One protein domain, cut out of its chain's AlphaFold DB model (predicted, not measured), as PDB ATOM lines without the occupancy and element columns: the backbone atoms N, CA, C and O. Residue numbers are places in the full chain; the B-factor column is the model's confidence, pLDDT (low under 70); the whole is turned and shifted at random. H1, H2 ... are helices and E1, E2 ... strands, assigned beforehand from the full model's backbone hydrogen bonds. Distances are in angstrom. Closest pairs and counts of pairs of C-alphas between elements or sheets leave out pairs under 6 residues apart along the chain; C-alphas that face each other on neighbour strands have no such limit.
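What this domain is: This is residues 10 to 110 of the 121 residues of an uncharacterized protein of Chloroflexi bacterium GWC2_73_18 (UniProt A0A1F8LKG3). A strongly twisted sheet of four strands makes a wall with helices over one face and no named helix over the other; H3 lies along the sheet, H4 crosses H3 and stands up near the E5 edge, and H1 lies along E5 on the same face. From the end of the body near H1, residues 10 to 21, with the short strand E1, reach away as a thin arm that folds back on itself, while the small helix H2 sits off the sheet in the link from H1 to E2. The printed part has 101 residues with four named helices and five named strands, in the order E1 H1 H2 E2 E3 H3 E4 E5 H4, and its class is mixed, helices and strands. The sheet runs E3, E2, E4, E5, all antiparallel. The whole is only just compact, close to loose, with a radius of gyration of the C-alphas of 14.8 A, and it is flat, spanning 45 by 33 by 17 A.

Where its parts are: Start at E1, residues 19 to 21, with C-alpha 19 at (17.903, 5.210, -32.002). Next come H1, residues 24 to 31, 10.5 A long, and H2, residues 36 to 39. Find C-alpha 43 at (-5.857, 5.251, -25.795); from there E2, residues 43 to 48, runs 16.6 A. E3, residues 52 to 57, follows over 15.1 A, and H3, residues 60 to 72, is the longest helix, 18.2 A from first to last C-alpha. E4 takes residues 80 to 85 over 15.8 A, and E5 residues 91 to 96 over 13.7 A. H4, residues 99 to 109, runs 15.6 A and ends with C-alpha 109 at (9.690, -2.974, -13.893).

How they stand to each other: Begin at the sheet, whose edge strands are E3 and E5. E2 and E3 form a hairpin, antiparallel at 152 degrees between their directions; look for N 44 and O 57, 2.8 A apart, within hydrogen-bond range. Inner strands E2 and E4 are antiparallel at 154 degrees, with N 45 and O 83 at 2.8 A. E4 and E5 form the other hairpin, at 155 degrees, with N 84 and O 92 at 2.8 A. E3, H3 and E4 make a split strand-helix-strand unit, two strands running the same way with E2 between them in the sheet, and its crossover is right-handed. H3 is on the sheet at a height of 9.0 A, over E2 and only just not over E4, and runs along the strands, at 10 degrees to E2 on the local plane; its closest C-alphas to E2 are those of Phe 44 and Val 60, 5.9 A apart. H3 and H4 touch, opposite ways at a steep tilt of 61 degrees, and their closest C-alphas are those of Phe 64 and Ala 104, 5.0 A apart. H4 is over E5 and stands up from the sheet, rising 49 degrees out of a local plane fitted to just 6 C-alphas. H1 is over E5 at a height of 7.7 A and runs along the strands; the closest C-alphas are those of Trp 25 and Ala 92, 5.3 A apart. H1, H3 and H4 are on the same face, giving two layers, helices and sheet. H2 is not on the sheet and touches no helix. E1 pairs with no named strand, but residues 10 to 11 pair with residues 19 to 20 of E1, antiparallel. In H1, H3 and H4 every O i to N i+4 pair is within hydrogen-bond range; H2 is too short for such a pair.

The domain as a whole: The two C-alphas farthest apart are those of Gly 15 and Glu 51, 48.7 A. The printed part has no cut and no long link; the link from H3 to E4 is short and the others are tight. The mean pLDDT of the printed part is 87.2, and residues 10 to 21 are under 70.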
ATOM      1  N   GLU A  10      14.887   2.253 -26.799       49.59
ATOM      2  CA  GLU A  10      16.147   2.753 -27.333       49.59
ATOM      3  C   GLU A  10      17.010   1.549 -27.690       49.59
ATOM      4  O   GLU A  10      17.214   0.648 -26.876       49.59
ATOM      5  N   PHE A  11      17.476   1.500 -28.933       43.41
ATOM      6  CA  PHE A  11      18.392   0.464 -29.378       43.41
ATOM      7  C   PHE A  11      19.763   1.079 -29.634       43.41
ATOM      8  O   PHE A  11      19.895   2.015 -30.425       43.41
ATOM      9  N   VAL A  12      20.779   0.526 -28.973       47.56
ATOM     10  CA  VAL A  12      22.187   0.812 -29.248       47.56
ATOM     11  C   VAL A  12      22.730  -0.362 -30.055       47.56
ATOM     12  O   VAL A  12      22.902  -1.455 -29.521       47.56
ATOM     13  N   ALA A  13      22.990  -0.141 -31.342       44.56
ATOM     14  CA  ALA A  13      23.786  -1.058 -32.154       44.56
ATOM     15  C   ALA A  13      25.159  -0.446 -32.416       44.56
ATOM     16  O   ALA A  13      25.252   0.685 -32.895       44.56
ATOM     17  N   ASP A  14      26.202  -1.227 -32.146       47.31
ATOM     18  CA  ASP A  14      27.549  -1.048 -32.692       47.31
ATOM     19  C   ASP A  14      28.109   0.382 -32.585       47.31
ATOM     20  O   ASP A  14      28.526   0.986 -33.573       47.31
ATOM     21  N   GLY A  15      28.105   0.947 -31.370       51.19
ATOM     22  CA  GLY A  15      28.742   2.239 -31.082       51.19
ATOM     23  C   GLY A  15      28.057   3.460 -31.707       51.19
ATOM     24  O   GLY A  15      28.659   4.532 -31.753       51.19
ATOM     25  N   ARG A  16      26.820   3.318 -32.198       51.69
ATOM     26  CA  ARG A  16      25.998   4.433 -32.692       51.69
ATOM     27  C   ARG A  16      25.107   4.994 -31.588       51.69
ATOM     28  O   ARG A  16      24.770   4.287 -30.639       51.69
ATOM     29  N   GLU A  17      24.730   6.265 -31.733       56.94
ATOM     30  CA  GLU A  17      23.788   6.924 -30.824       56.94
ATOM     31  C   GLU A  17      22.478   6.121 -30.705       56.94
ATOM     32  O   GLU A  17      22.050   5.509 -31.693       56.94
ATOM     33  N   PRO A  18      21.838   6.109 -29.519       58.72
ATOM     34  CA  PRO A  18      20.602   5.369 -29.301       58.72
ATOM     35  C   PRO A  18      19.532   5.829 -30.291       58.72
ATOM     36  O   PRO A  18      19.149   6.999 -30.317       58.72
ATOM     37  N   VAL A  19      19.026   4.907 -31.110       63.06
ATOM     38  CA  VAL A  19      17.903   5.210 -32.002       63.06
ATOM     39  C   VAL A  19      16.623   4.800 -31.297       63.06
ATOM     40  O   VAL A  19      16.427   3.627 -30.967       63.06
ATOM     41  N   TRP A  20      15.731   5.766 -31.084       66.56
ATOM     42  CA  TRP A  20      14.384   5.477 -30.609       66.56
ATOM     43  C   TRP A  20      13.596   4.760 -31.701       66.56
ATOM     44  O   TRP A  20      13.382   5.296 -32.795       66.56
ATOM     45  N   VAL A  21      13.123   3.553 -31.391       67.38
ATOM     46  CA  VAL A  21      12.231   2.803 -32.271       67.38
ATOM     47  C   VAL A  21      10.817   2.835 -31.686       67.38
ATOM     48  O   VAL A  21      10.615   2.409 -30.544       67.38
ATOM     49  N   PRO A  22       9.809   3.306 -32.450       74.38
ATOM     50  CA  PRO A  22       8.431   3.296 -31.986       74.38
ATOM     51  C   PRO A  22       7.957   1.863 -31.714       74.38
ATOM     52  O   PRO A  22       8.308   0.939 -32.464       74.38
ATOM     53  N   PRO A  23       7.092   1.669 -30.705       79.88
ATOM     54  CA  PRO A  23       6.530   0.360 -30.418       79.88
ATOM     55  C   PRO A  23       5.703  -0.159 -31.598       79.88
ATOM     56  O   PRO A  23       5.187   0.601 -32.425       79.88
ATOM     57  N   ARG A  24       5.551  -1.487 -31.668       84.50
ATOM     58  CA  ARG A  24       4.851  -2.169 -32.771       84.50
ATOM     59  C   ARG A  24       3.437  -1.638 -33.005       84.50
ATOM     60  O   ARG A  24       3.083  -1.403 -34.157       84.50
ATOM     61  N   TRP A  25       2.670  -1.397 -31.942       84.75
ATOM     62  CA  TRP A  25       1.309  -0.865 -32.045       84.75
ATOM     63  C   TRP A  25       1.291   0.529 -32.692       84.75
ATOM     64  O   TRP A  25       0.478   0.788 -33.575       84.75
ATOM     65  N   MET A  26       2.243   1.403 -32.347       86.31
ATOM     66  CA  MET A  26       2.318   2.754 -32.912       86.31
ATOM     67  C   MET A  26       2.715   2.714 -34.386       86.31
ATOM     68  O   MET A  26       2.180   3.468 -35.198       86.31
ATOM     69  N   ARG A  27       3.630   1.810 -34.755       87.00
ATOM     70  CA  ARG A  27       3.976   1.566 -36.161       87.00
ATOM     71  C   ARG A  27       2.763   1.083 -36.951       87.00
ATOM     72  O   ARG A  27       2.505   1.624 -38.018       87.00
ATOM     73  N   ALA A  28       2.013   0.122 -36.411       88.25
ATOM     74  CA  ALA A  28       0.811  -0.408 -37.047       88.25
ATOM     75  C   ALA A  28      -0.255   0.679 -37.259       88.25
ATOM     76  O   ALA A  28      -0.772   0.808 -38.367       88.25
ATOM     77  N   LEU A  29      -0.519   1.515 -36.247       88.94
ATOM     78  CA  LEU A  29      -1.443   2.645 -36.377       88.94
ATOM     79  C   LEU A  29      -0.990   3.629 -37.462       88.94
ATOM     80  O   LEU A  29      -1.792   4.004 -38.317       88.94
ATOM     81  N   ARG A  30       0.291   4.016 -37.480       88.69
ATOM     82  CA  ARG A  30       0.834   4.922 -38.510       88.69
ATOM     83  C   ARG A  30       0.722   4.330 -39.915       88.69
ATOM     84  O   ARG A  30       0.347   5.039 -40.840       88.69
ATOM     85  N   THR A  31       0.983   3.032 -40.079       90.50
ATOM     86  CA  THR A  31       0.762   2.327 -41.354       90.50
ATOM     87  C   THR A  31      -0.713   2.332 -41.763       90.50
ATOM     88  O   THR A  31      -1.011   2.437 -42.947       90.50
ATOM     89  N   ALA A  32      -1.635   2.291 -40.799       88.88
ATOM     90  CA  ALA A  32      -3.071   2.444 -41.032       88.88
ATOM     91  C   ALA A  32      -3.517   3.910 -41.250       88.88
ATOM     92  O   ALA A  32      -4.716   4.181 -41.356       88.88
ATOM     93  N   GLY A  33      -2.577   4.858 -41.321       90.19
ATOM     94  CA  GLY A  33      -2.841   6.272 -41.583       90.19
ATOM     95  C   GLY A  33      -3.198   7.095 -40.347       90.19
ATOM     96  O   GLY A  33      -3.820   8.137 -40.501       90.19
ATOM     97  N   TYR A  34      -2.854   6.630 -39.141       89.25
ATOM     98  CA  TYR A  34      -3.000   7.423 -37.920       89.25
ATOM     99  C   TYR A  34      -1.997   8.581 -37.885       89.25
ATOM    100  O   TYR A  34      -0.781   8.359 -37.939       89.25
ATOM    101  N   ASP A  35      -2.521   9.788 -37.691       86.50
ATOM    102  CA  ASP A  35      -1.759  10.996 -37.392       86.50
ATOM    103  C   ASP A  35      -2.261  11.628 -36.083       86.50
ATOM    104  O   ASP A  35      -3.415  12.042 -35.957       86.50
ATOM    105  N   ALA A  36      -1.365  11.709 -35.093       82.38
ATOM    106  CA  ALA A  36      -1.670  12.241 -33.768       82.38
ATOM    107  C   ALA A  36      -2.065  13.724 -33.791       82.38
ATOM    108  O   ALA A  36      -2.813  14.168 -32.922       82.38
ATOM    109  N   THR A  37      -1.575  14.491 -34.770       83.69
ATOM    110  CA  THR A  37      -1.845  15.933 -34.857       83.69
ATOM    111  C   THR A  37      -3.277  16.228 -35.290       83.69
ATOM    112  O   THR A  37      -3.867  17.202 -34.826       83.69
ATOM    113  N   SER A  38      -3.854  15.368 -36.130       86.44
ATOM    114  CA  SER A  38      -5.217  15.516 -36.643       86.44
ATOM    115  C   SER A  38      -6.256  14.717 -35.860       86.44
ATOM    116  O   SER A  38      -7.414  15.116 -35.798       86.44
ATOM    117  N   GLU A  39      -5.872  13.573 -35.290       85.75
ATOM    118  CA  GLU A  39      -6.821  12.625 -34.689       85.75
ATOM    119  C   GLU A  39      -6.823  12.636 -33.160       85.75
ATOM    120  O   GLU A  39      -7.691  12.017 -32.547       85.75
ATOM    121  N   GLY A  40      -5.870  13.334 -32.544       85.44
ATOM    122  CA  GLY A  40      -5.654  13.303 -31.105       85.44
ATOM    123  C   GLY A  40      -4.890  12.062 -30.642       85.44
ATOM    124  O   GLY A  40      -4.492  11.192 -31.423       85.44
ATOM    125  N   GLU A  41      -4.643  12.006 -29.337       87.56
ATOM    126  CA  GLU A  41      -3.867  10.933 -28.719       87.56
ATOM    127  C   GLU A  41      -4.631   9.601 -28.738       87.56
ATOM    128  O   GLU A  41      -5.858   9.580 -28.576       87.56
ATOM    129  N   PRO A  42      -3.927   8.471 -28.928       91.62
ATOM    130  CA  PRO A  42      -4.556   7.172 -28.845       91.62
ATOM    131  C   PRO A  42      -4.739   6.780 -27.372       91.62
ATOM    132  O   PRO A  42      -4.094   7.319 -26.473       91.62
ATOM    133  N   PHE A  43      -5.602   5.804 -27.122       93.62
ATOM    134  CA  PHE A  43      -5.857   5.251 -25.795       93.62
ATOM    135  C   PHE A  43      -5.745   3.729 -25.824       93.62
ATOM    136  O   PHE A  43      -5.829   3.097 -26.875       93.62
ATOM    137  N   PHE A  44      -5.543   3.126 -24.662       95.94
ATOM    138  CA  PHE A  44      -5.398   1.685 -24.506       95.94
ATOM    139  C   PHE A  44      -6.666   1.098 -23.919       95.94
ATOM    140  O   PHE A  44      -7.269   1.677 -23.016       95.94
ATOM    141  N   VAL A  45      -7.075  -0.052 -24.434       97.81
ATOM    142  CA  VAL A  45      -8.304  -0.724 -24.034       97.81
ATOM    143  C   VAL A  45      -7.979  -2.130 -23.580       97.81
ATOM    144  O   VAL A  45      -7.389  -2.893 -24.341       97.81
ATOM    145  N   VAL A  46      -8.399  -2.469 -22.363       98.19
ATOM    146  CA  VAL A  46      -8.361  -3.843 -21.859       98.19
ATOM    147  C   VAL A  46      -9.715  -4.480 -22.145       98.19
ATOM    148  O   VAL A  46     -10.751  -3.960 -21.729       98.19
ATOM    149  N   THR A  47      -9.709  -5.598 -22.863       98.31
ATOM    150  CA  THR A  47     -10.914  -6.314 -23.293       98.31
ATOM    151  C   THR A  47     -10.881  -7.737 -22.752       98.31
ATOM    152  O   THR A  47      -9.840  -8.391 -22.792       98.31
ATOM    153  N   HIS A  48     -12.023  -8.226 -22.281       97.75
ATOM    154  CA  HIS A  48     -12.269  -9.629 -21.993       97.75
ATOM    155  C   HIS A  48     -13.043 -10.282 -23.140       97.75
ATOM    156  O   HIS A  48     -14.011  -9.710 -23.639       97.75
ATOM    157  N   ILE A  49     -12.680 -11.506 -23.519       95.31
ATOM    158  CA  ILE A  49     -13.254 -12.194 -24.685       95.31
ATOM    159  C   ILE A  49     -14.782 -12.363 -24.626       95.31
ATOM    160  O   ILE A  49     -15.434 -12.314 -25.666       95.31
ATOM    161  N   THR A  50     -15.368 -12.530 -23.435       95.69
ATOM    162  CA  THR A  50     -16.829 -12.681 -23.267       95.69
ATOM    163  C   THR A  50     -17.532 -11.453 -22.703       95.69
ATOM    164  O   THR A  50     -18.727 -11.294 -22.924       95.69
ATOM    165  N   GLU A  51     -16.831 -10.596 -21.959       95.75
ATOM    166  CA  GLU A  51     -17.454  -9.449 -21.273       95.75
ATOM    167  C   GLU A  51     -17.269  -8.148 -22.057       95.75
ATOM    168  O   GLU A  51     -17.899  -7.140 -21.755       95.75
ATOM    169  N   GLY A  52     -16.432  -8.178 -23.095       96.50
ATOM    170  CA  GLY A  52     -16.108  -7.009 -23.885       96.50
ATOM    171  C   GLY A  52     -15.151  -6.088 -23.141       96.50
ATOM    172  O   GLY A  52     -14.202  -6.526 -22.492       96.50
ATOM    173  N   GLU A  53     -15.346  -4.791 -23.311       97.25
ATOM    174  CA  GLU A  53     -14.431  -3.778 -22.801       97.25
ATOM    175  C   GLU A  53     -14.489  -3.672 -21.271       97.25
ATOM    176  O   GLU A  53     -15.538  -3.381 -20.706       97.25
ATOM    177  N   LEU A  54     -13.346  -3.875 -20.610       97.44
ATOM    178  CA  LEU A  54     -13.218  -3.766 -19.156       97.44
ATOM    179  C   LEU A  54     -12.729  -2.387 -18.702       97.44
ATOM    180  O   LEU A  54     -13.052  -1.954 -17.599       97.44
ATOM    181  N   GLY A  55     -11.934  -1.697 -19.525       97.12
ATOM    182  CA  GLY A  55     -11.390  -0.390 -19.162       97.12
ATOM    183  C   GLY A  55     -10.656   0.320 -20.294       97.12
ATOM    184  O   GLY A  55     -10.154  -0.317 -21.225       97.12
ATOM    185  N   ARG A  56     -10.583   1.653 -20.181       97.19
ATOM    186  CA  ARG A  56      -9.845   2.558 -21.076       97.19
ATOM    187  C   ARG A  56      -8.787   3.328 -20.298       97.19
ATOM    188  O   ARG A  56      -9.078   3.857 -19.230       97.19
ATOM    189  N   PHE A  57      -7.594   3.440 -20.869       95.31
ATOM    190  CA  PHE A  57      -6.417   3.995 -20.207       95.31
ATOM    191  C   PHE A  57      -5.654   4.929 -21.142       95.31
ATOM    192  O   PHE A  57      -5.587   4.691 -22.348       95.31
ATOM    193  N   ALA A  58      -5.060   5.986 -20.591       90.06
ATOM    194  CA  ALA A  58      -4.268   6.926 -21.381       90.06
ATOM    195  C   ALA A  58      -2.911   6.324 -21.769       90.06
ATOM    196  O   ALA A  58      -2.373   6.621 -22.834       90.06
ATOM    197  N   THR A  59      -2.363   5.447 -20.924       88.75
ATOM    198  CA  THR A  59      -1.060   4.815 -21.148       88.75
ATOM    199  C   THR A  59      -1.145   3.293 -21.155       88.75
ATOM    200  O   THR A  59      -1.998   2.682 -20.507       88.75
ATOM    201  N   VAL A  60      -0.211   2.652 -21.864       89.19
ATOM    202  CA  VAL A  60      -0.135   1.186 -21.900       89.19
ATOM    203  C   VAL A  60       0.270   0.607 -20.540       89.19
ATOM    204  O   VAL A  60      -0.198  -0.466 -20.179       89.19
ATOM    205  N   ARG A  61       1.063   1.333 -19.734       90.75
ATOM    206  CA  ARG A  61       1.415   0.929 -18.360       90.75
ATOM    207  C   ARG A  61       0.202   0.856 -17.441       90.75
ATOM    208  O   ARG A  61       0.101  -0.072 -16.646       90.75
ATOM    209  N   GLU A  62      -0.720   1.809 -17.540       93.06
ATOM    210  CA  GLU A  62      -1.982   1.753 -16.792       93.06
ATOM    211  C   GLU A  62      -2.834   0.564 -17.236       93.06
ATOM    212  O   GLU A  62      -3.336  -0.167 -16.385       93.06
ATOM    213  N   ALA A  63      -2.919   0.315 -18.548       95.50
ATOM    214  CA  ALA A  63      -3.612  -0.856 -19.076       95.50
ATOM    215  C   ALA A  63      -2.978  -2.173 -18.594       95.50
ATOM    216  O   ALA A  63      -3.694  -3.093 -18.208       95.50
ATOM    217  N   PHE A  64      -1.645  -2.259 -18.555       95.38
ATOM    218  CA  PHE A  64      -0.926  -3.414 -18.016       95.38
ATOM    219  C   PHE A  64      -1.169  -3.611 -16.522       95.38
ATOM    220  O   PHE A  64      -1.430  -4.735 -16.104       95.38
ATOM    221  N   ARG A  65      -1.127  -2.535 -15.725       95.94
ATOM    222  CA  ARG A  65      -1.419  -2.597 -14.286       95.94
ATOM    223  C   ARG A  65      -2.826  -3.128 -14.039       95.94
ATOM    224  O   ARG A  65      -2.991  -4.063 -13.267       95.94
ATOM    225  N   PHE A  66      -3.810  -2.574 -14.745       97.50
ATOM    226  CA  PHE A  66      -5.193  -3.024 -14.641       97.50
ATOM    227  C   PHE A  66      -5.353  -4.488 -15.068       97.50
ATOM    228  O   PHE A  66      -6.038  -5.257 -14.404       97.50
ATOM    229  N   ALA A  67      -4.719  -4.898 -16.170       97.06
ATOM    230  CA  ALA A  67      -4.819  -6.270 -16.647       97.06
ATOM    231  C   ALA A  67      -4.166  -7.281 -15.687       97.06
ATOM    232  O   ALA A  67      -4.714  -8.367 -15.509       97.06
ATOM    233  N   LEU A  68      -3.045  -6.931 -15.044       96.56
ATOM    234  CA  LEU A  68      -2.440  -7.761 -13.996       96.56
ATOM    235  C   LEU A  68      -3.343  -7.876 -12.771       96.56
ATOM    236  O   LEU A  68      -3.609  -8.990 -12.338       96.56
ATOM    237  N   GLU A  69      -3.888  -6.764 -12.277       97.44
ATOM    238  CA  GLU A  69      -4.839  -6.775 -11.157       97.44
ATOM    239  C   GLU A  69      -6.071  -7.642 -11.477       97.44
ATOM    240  O   GLU A  69      -6.537  -8.436 -10.659       97.44
ATOM    241  N   ALA A  70      -6.576  -7.562 -12.710       96.94
ATOM    242  CA  ALA A  70      -7.685  -8.388 -13.164       96.94
ATOM    243  C   ALA A  70      -7.335  -9.892 -13.168       96.94
ATOM    244  O   ALA A  70      -8.186 -10.731 -12.867       96.94
ATOM    245  N   ILE A  71      -6.086 -10.248 -13.484       96.62
ATOM    246  CA  ILE A  71      -5.588 -11.631 -13.418       96.62
ATOM    247  C   ILE A  71      -5.424 -12.081 -11.963       96.62
ATOM    248  O   ILE A  71      -5.877 -13.168 -11.605       96.62
ATOM    249  N   GLU A  72      -4.840 -11.241 -11.109       95.69
ATOM    250  CA  GLU A  72      -4.646 -11.508  -9.678       95.69
ATOM    251  C   GLU A  72      -5.976 -11.713  -8.940       95.69
ATOM    252  O   GLU A  72      -6.072 -12.541  -8.036       95.69
ATOM    253  N   THR A  73      -7.027 -11.014  -9.371       95.88
ATOM    254  CA  THR A  73      -8.393 -11.143  -8.833       95.88
ATOM    255  C   THR A  73      -9.184 -12.318  -9.420       95.88
ATOM    256  O   THR A  73     -10.309 -12.572  -8.987       95.88
ATOM    257  N   GLY A  74      -8.600 -13.083 -10.354       95.38
ATOM    258  CA  GLY A  74      -9.117 -14.386 -10.783       95.38
ATOM    259  C   GLY A  74      -9.439 -14.526 -12.271       95.38
ATOM    260  O   GLY A  74      -9.933 -15.581 -12.676       95.38
ATOM    261  N   ARG A  75      -9.174 -13.518 -13.116       95.88
ATOM    262  CA  ARG A  75      -9.344 -13.681 -14.569       95.88
ATOM    263  C   ARG A  75      -8.221 -14.513 -15.171       95.88
ATOM    264  O   ARG A  75      -7.057 -14.407 -14.798       95.88
ATOM    265  N   HIS A  76      -8.568 -15.315 -16.171       96.62
ATOM    266  CA  HIS A  76      -7.576 -16.100 -16.890       96.62
ATOM    267  C   HIS A  76      -6.843 -15.218 -17.921       96.62
ATOM    268  O   HIS A  76      -7.504 -14.533 -18.696       96.62
ATOM    269  N   PRO A  77      -5.503 -15.258 -18.029       95.50
ATOM    270  CA  PRO A  77      -4.778 -14.426 -18.995       95.50
ATOM    271  C   PRO A  77      -5.245 -14.608 -20.449       95.50
ATOM    272  O   PRO A  77      -5.341 -13.638 -21.188       95.50
ATOM    273  N   GLU A  78      -5.594 -15.841 -20.846       96.88
ATOM    274  CA  GLU A  78      -6.105 -16.166 -22.199       96.88
ATOM    275  C   GLU A  78      -7.408 -15.457 -22.569       96.88
ATOM    276  O   GLU A  78      -7.749 -15.383 -23.747       96.88
ATOM    277  N   SER A  79      -8.157 -14.955 -21.588       97.06
ATOM    278  CA  SER A  79      -9.393 -14.236 -21.862       97.06
ATOM    279  C   SER A  79      -9.192 -12.732 -22.007       97.06
ATOM    280  O   SER A  79     -10.164 -12.046 -22.307       97.06
ATOM    281  N   LEU A  80      -7.970 -12.216 -21.827       97.81
ATOM    282  CA  LEU A  80      -7.668 -10.788 -21.860       97.81
ATOM    283  C   LEU A  80      -6.847 -10.385 -23.089       97.81
ATOM    284  O   LEU A  80      -5.923 -11.077 -23.523       97.81
ATOM    285  N   ALA A  81      -7.161  -9.202 -23.607       97.75
ATOM    286  CA  ALA A  81      -6.413  -8.526 -24.655       97.75
ATOM    287  C   ALA A  81      -6.246  -7.040 -24.323       97.75
ATOM    288  O   ALA A  81      -7.107  -6.436 -23.681       97.75
ATOM    289  N   ILE A  82      -5.139  -6.459 -24.783       97.25
ATOM    290  CA  ILE A  82      -4.890  -5.022 -24.757       97.25
ATOM    291  C   ILE A  82      -4.737  -4.543 -26.196       97.25
ATOM    292  O   ILE A  82      -3.840  -4.990 -26.917       97.25
ATOM    293  N   ASP A  83      -5.574  -3.588 -26.583       96.50
ATOM    294  CA  ASP A  83      -5.498  -2.894 -27.866       96.50
ATOM    295  C   ASP A  83      -5.153  -1.425 -27.651       96.50
ATOM    296  O   ASP A  83      -5.547  -0.817 -26.658       96.50
ATOM    297  N   CYS A  84      -4.471  -0.821 -28.617       95.00
ATOM    298  CA  CYS A  84      -4.365   0.624 -28.734       95.00
ATOM    299  C   CYS A  84      -5.386   1.102 -29.768       95.00
ATOM    300  O   CYS A  84      -5.399   0.596 -30.890       95.00
ATOM    301  N   ARG A  85      -6.243   2.054 -29.403       94.94
ATOM    302  CA  ARG A  85      -7.308   2.593 -30.252       94.94
ATOM    303  C   ARG A  85      -7.159   4.097 -30.441       94.94
ATOM    304  O   ARG A  85      -6.672   4.800 -29.559       94.94
ATOM    305  N   THR A  86      -7.593   4.592 -31.590       93.50
ATOM    306  CA  THR A  86      -7.631   6.024 -31.908       93.50
ATOM    307  C   THR A  86      -9.063   6.554 -31.792       93.50
ATOM    308  O   THR A  86     -10.014   5.779 -31.936       93.50
ATOM    309  N   PRO A  87      -9.264   7.872 -31.600       89.88
ATOM    310  CA  PRO A  87     -10.603   8.473 -31.629       89.88
ATOM    311  C   PRO A  87     -11.359   8.242 -32.946       89.88
ATOM    312  O   PRO A  87     -12.582   8.140 -32.952       89.88
ATOM    313  N   SER A  88     -10.632   8.092 -34.056       88.62
ATOM    314  CA  SER A  88     -11.177   7.744 -35.376       88.62
ATOM    315  C   SER A  88     -11.614   6.278 -35.521       88.62
ATOM    316  O   SER A  88     -12.146   5.902 -36.563       88.62
ATOM    317  N   GLY A  89     -11.392   5.439 -34.503       88.88
ATOM    318  CA  GLY A  89     -11.808   4.037 -34.490       88.88
ATOM    319  C   GLY A  89     -10.787   3.050 -35.061       88.88
ATOM    320  O   GLY A  89     -11.096   1.864 -35.172       88.88
ATOM    321  N   ARG A  90      -9.565   3.486 -35.396       92.62
ATOM    322  CA  ARG A  90      -8.481   2.551 -35.734       92.62
ATOM    323  C   ARG A  90      -8.032   1.822 -34.477       92.62
ATOM    324  O   ARG A  90      -8.030   2.394 -33.391       92.62
ATOM    325  N   ALA A  91      -7.612   0.574 -34.640       93.62
ATOM    326  CA  ALA A  91      -7.104  -0.244 -33.554       93.62
ATOM    327  C   ALA A  91      -5.830  -0.977 -33.981       93.62
ATOM    328  O   ALA A  91      -5.697  -1.395 -35.132       93.62
ATOM    329  N   ALA A  92      -4.905  -1.147 -33.045       94.62
ATOM    330  CA  ALA A  92      -3.732  -1.988 -33.195       94.62
ATOM    331  C   ALA A  92      -3.578  -2.875 -31.950       94.62
ATOM    332  O   ALA A  92      -3.570  -2.340 -30.837       94.62
ATOM    333  N   PRO A  93      -3.409  -4.198 -32.113       93.38
ATOM    334  CA  PRO A  93      -3.201  -5.083 -30.977       93.38
ATOM    335  C   PRO A  93      -1.863  -4.766 -30.304       93.38
ATOM    336  O   PRO A  93      -0.839  -4.582 -30.973       93.38
ATOM    337  N   VAL A  94      -1.868  -4.711 -28.972       92.88
ATOM    338  CA  VAL A  94      -0.655  -4.561 -28.157       92.88
ATOM    339  C   VAL A  94      -0.194  -5.931 -27.683       92.88
ATOM    340  O   VAL A  94       0.927  -6.342 -27.979       92.88
ATOM    341  N   VAL A  95      -1.067  -6.646 -26.971       94.50
ATOM    342  CA  VAL A  95      -0.812  -7.994 -26.455       94.50
ATOM    343  C   VAL A  95      -2.132  -8.710 -26.185       94.50
ATOM    344  O   VAL A  95      -3.160  -8.075 -25.971       94.50
ATOM    345  N   TRP A  96      -2.103 -10.034 -26.153       93.00
ATOM    346  CA  TRP A  96      -3.229 -10.866 -25.757       93.00
ATOM    347  C   TRP A  96      -2.720 -12.149 -25.109       93.00
ATOM    348  O   TRP A  96      -1.591 -12.572 -25.375       93.00
ATOM    349  N   GLY A  97      -3.551 -12.759 -24.270       93.31
ATOM    350  CA  GLY A  97      -3.297 -14.077 -23.706       93.31
ATOM    351  C   GLY A  97      -2.115 -14.150 -22.740       93.31
ATOM    352  O   GLY A  97      -1.719 -13.165 -22.118       93.31
ATOM    353  N   ARG A  98      -1.515 -15.341 -22.613       90.75
ATOM    354  CA  ARG A  98      -0.373 -15.595 -21.700       90.75
ATOM    355  C   ARG A  98       0.802 -14.611 -21.825       90.75
ATOM    356  O   ARG A  98       1.346 -14.249 -20.781       90.75
ATOM    357  N   PRO A  99       1.208 -14.149 -23.029       91.56
ATOM    358  CA  PRO A  99       2.260 -13.138 -23.161       91.56
ATOM    359  C   PRO A  99       2.004 -11.838 -22.389       91.56
ATOM    360  O   PRO A  99       2.967 -11.149 -22.051       91.56
ATOM    361  N   LEU A 100       0.741 -11.512 -22.082       90.50
ATOM    362  CA  LEU A 100       0.368 -10.313 -21.330       90.50
ATOM    363  C   LEU A 100       1.084 -10.249 -19.985       90.50
ATOM    364  O   LEU A 100       1.621  -9.199 -19.660       90.50
ATOM    365  N   VAL A 101       1.147 -11.356 -19.241       90.69
ATOM    366  CA  VAL A 101       1.739 -11.381 -17.892       90.69
ATOM    367  C   VAL A 101       3.212 -10.972 -17.941       90.69
ATOM    368  O   VAL A 101       3.621 -10.030 -17.269       90.69
ATOM    369  N   GLY A 102       4.001 -11.627 -18.799       87.50
ATOM    370  CA  GLY A 102       5.428 -11.324 -18.938       87.50
ATOM    371  C   GLY A 102       5.687  -9.909 -19.460       87.50
ATOM    372  O   GLY A 102       6.572  -9.219 -18.961       87.50
ATOM    373  N   MET A 103       4.889  -9.450 -20.430       87.75
ATOM    374  CA  MET A 103       4.998  -8.083 -20.951       87.75
ATOM    375  C   MET A 103       4.617  -7.029 -19.913       87.75
ATOM    376  O   MET A 103       5.277  -5.998 -19.842       87.75
ATOM    377  N   ALA A 104       3.589  -7.285 -19.107       88.44
ATOM    378  CA  ALA A 104       3.139  -6.366 -18.078       88.44
ATOM    379  C   ALA A 104       4.183  -6.220 -16.967       88.44
ATOM    380  O   ALA A 104       4.540  -5.092 -16.635       88.44
ATOM    381  N   HIS A 105       4.740  -7.326 -16.459       88.19
ATOM    382  CA  HIS A 105       5.851  -7.267 -15.501       88.19
ATOM    383  C   HIS A 105       7.047  -6.507 -16.080       88.19
ATOM    384  O   HIS A 105       7.490  -5.527 -15.487       88.19
ATOM    385  N   GLY A 106       7.492  -6.859 -17.292       84.06
ATOM    386  CA  GLY A 106       8.608  -6.169 -17.941       84.06
ATOM    387  C   GLY A 106       8.359  -4.670 -18.153       84.06
ATOM    388  O   GLY A 106       9.246  -3.858 -17.907       84.06
ATOM    389  N   ALA A 107       7.151  -4.277 -18.565       82.00
ATOM    390  CA  ALA A 107       6.798  -2.873 -18.774       82.00
ATOM    391  C   ALA A 107       6.697  -2.078 -17.464       82.00
ATOM    392  O   ALA A 107       6.990  -0.883 -17.453       82.00
ATOM    393  N   LEU A 108       6.269  -2.710 -16.370       84.50
ATOM    394  CA  LEU A 108       6.128  -2.055 -15.069       84.50
ATOM    395  C   LEU A 108       7.455  -1.972 -14.304       84.50
ATOM    396  O   LEU A 108       7.657  -1.000 -13.580       84.50
ATOM    397  N   GLU A 109       8.351  -2.940 -14.496       81.69
ATOM    398  CA  GLU A 109       9.690  -2.974 -13.893       81.69
ATOM    399  C   GLU A 109      10.710  -2.126 -14.666       81.69
ATOM    400  O   GLU A 109      11.648  -1.597 -14.073       81.69
ATOM    401  N   ALA A 110      10.527  -1.953 -15.980       72.81
ATOM    402  CA  ALA A 110      11.404  -1.115 -16.785       72.81
ATOM    403  C   ALA A 110      11.284   0.367 -16.398       72.81
ATOM    404  O   ALA A 110      10.175   0.915 -16.279       72.81
TER     405      ALA A 110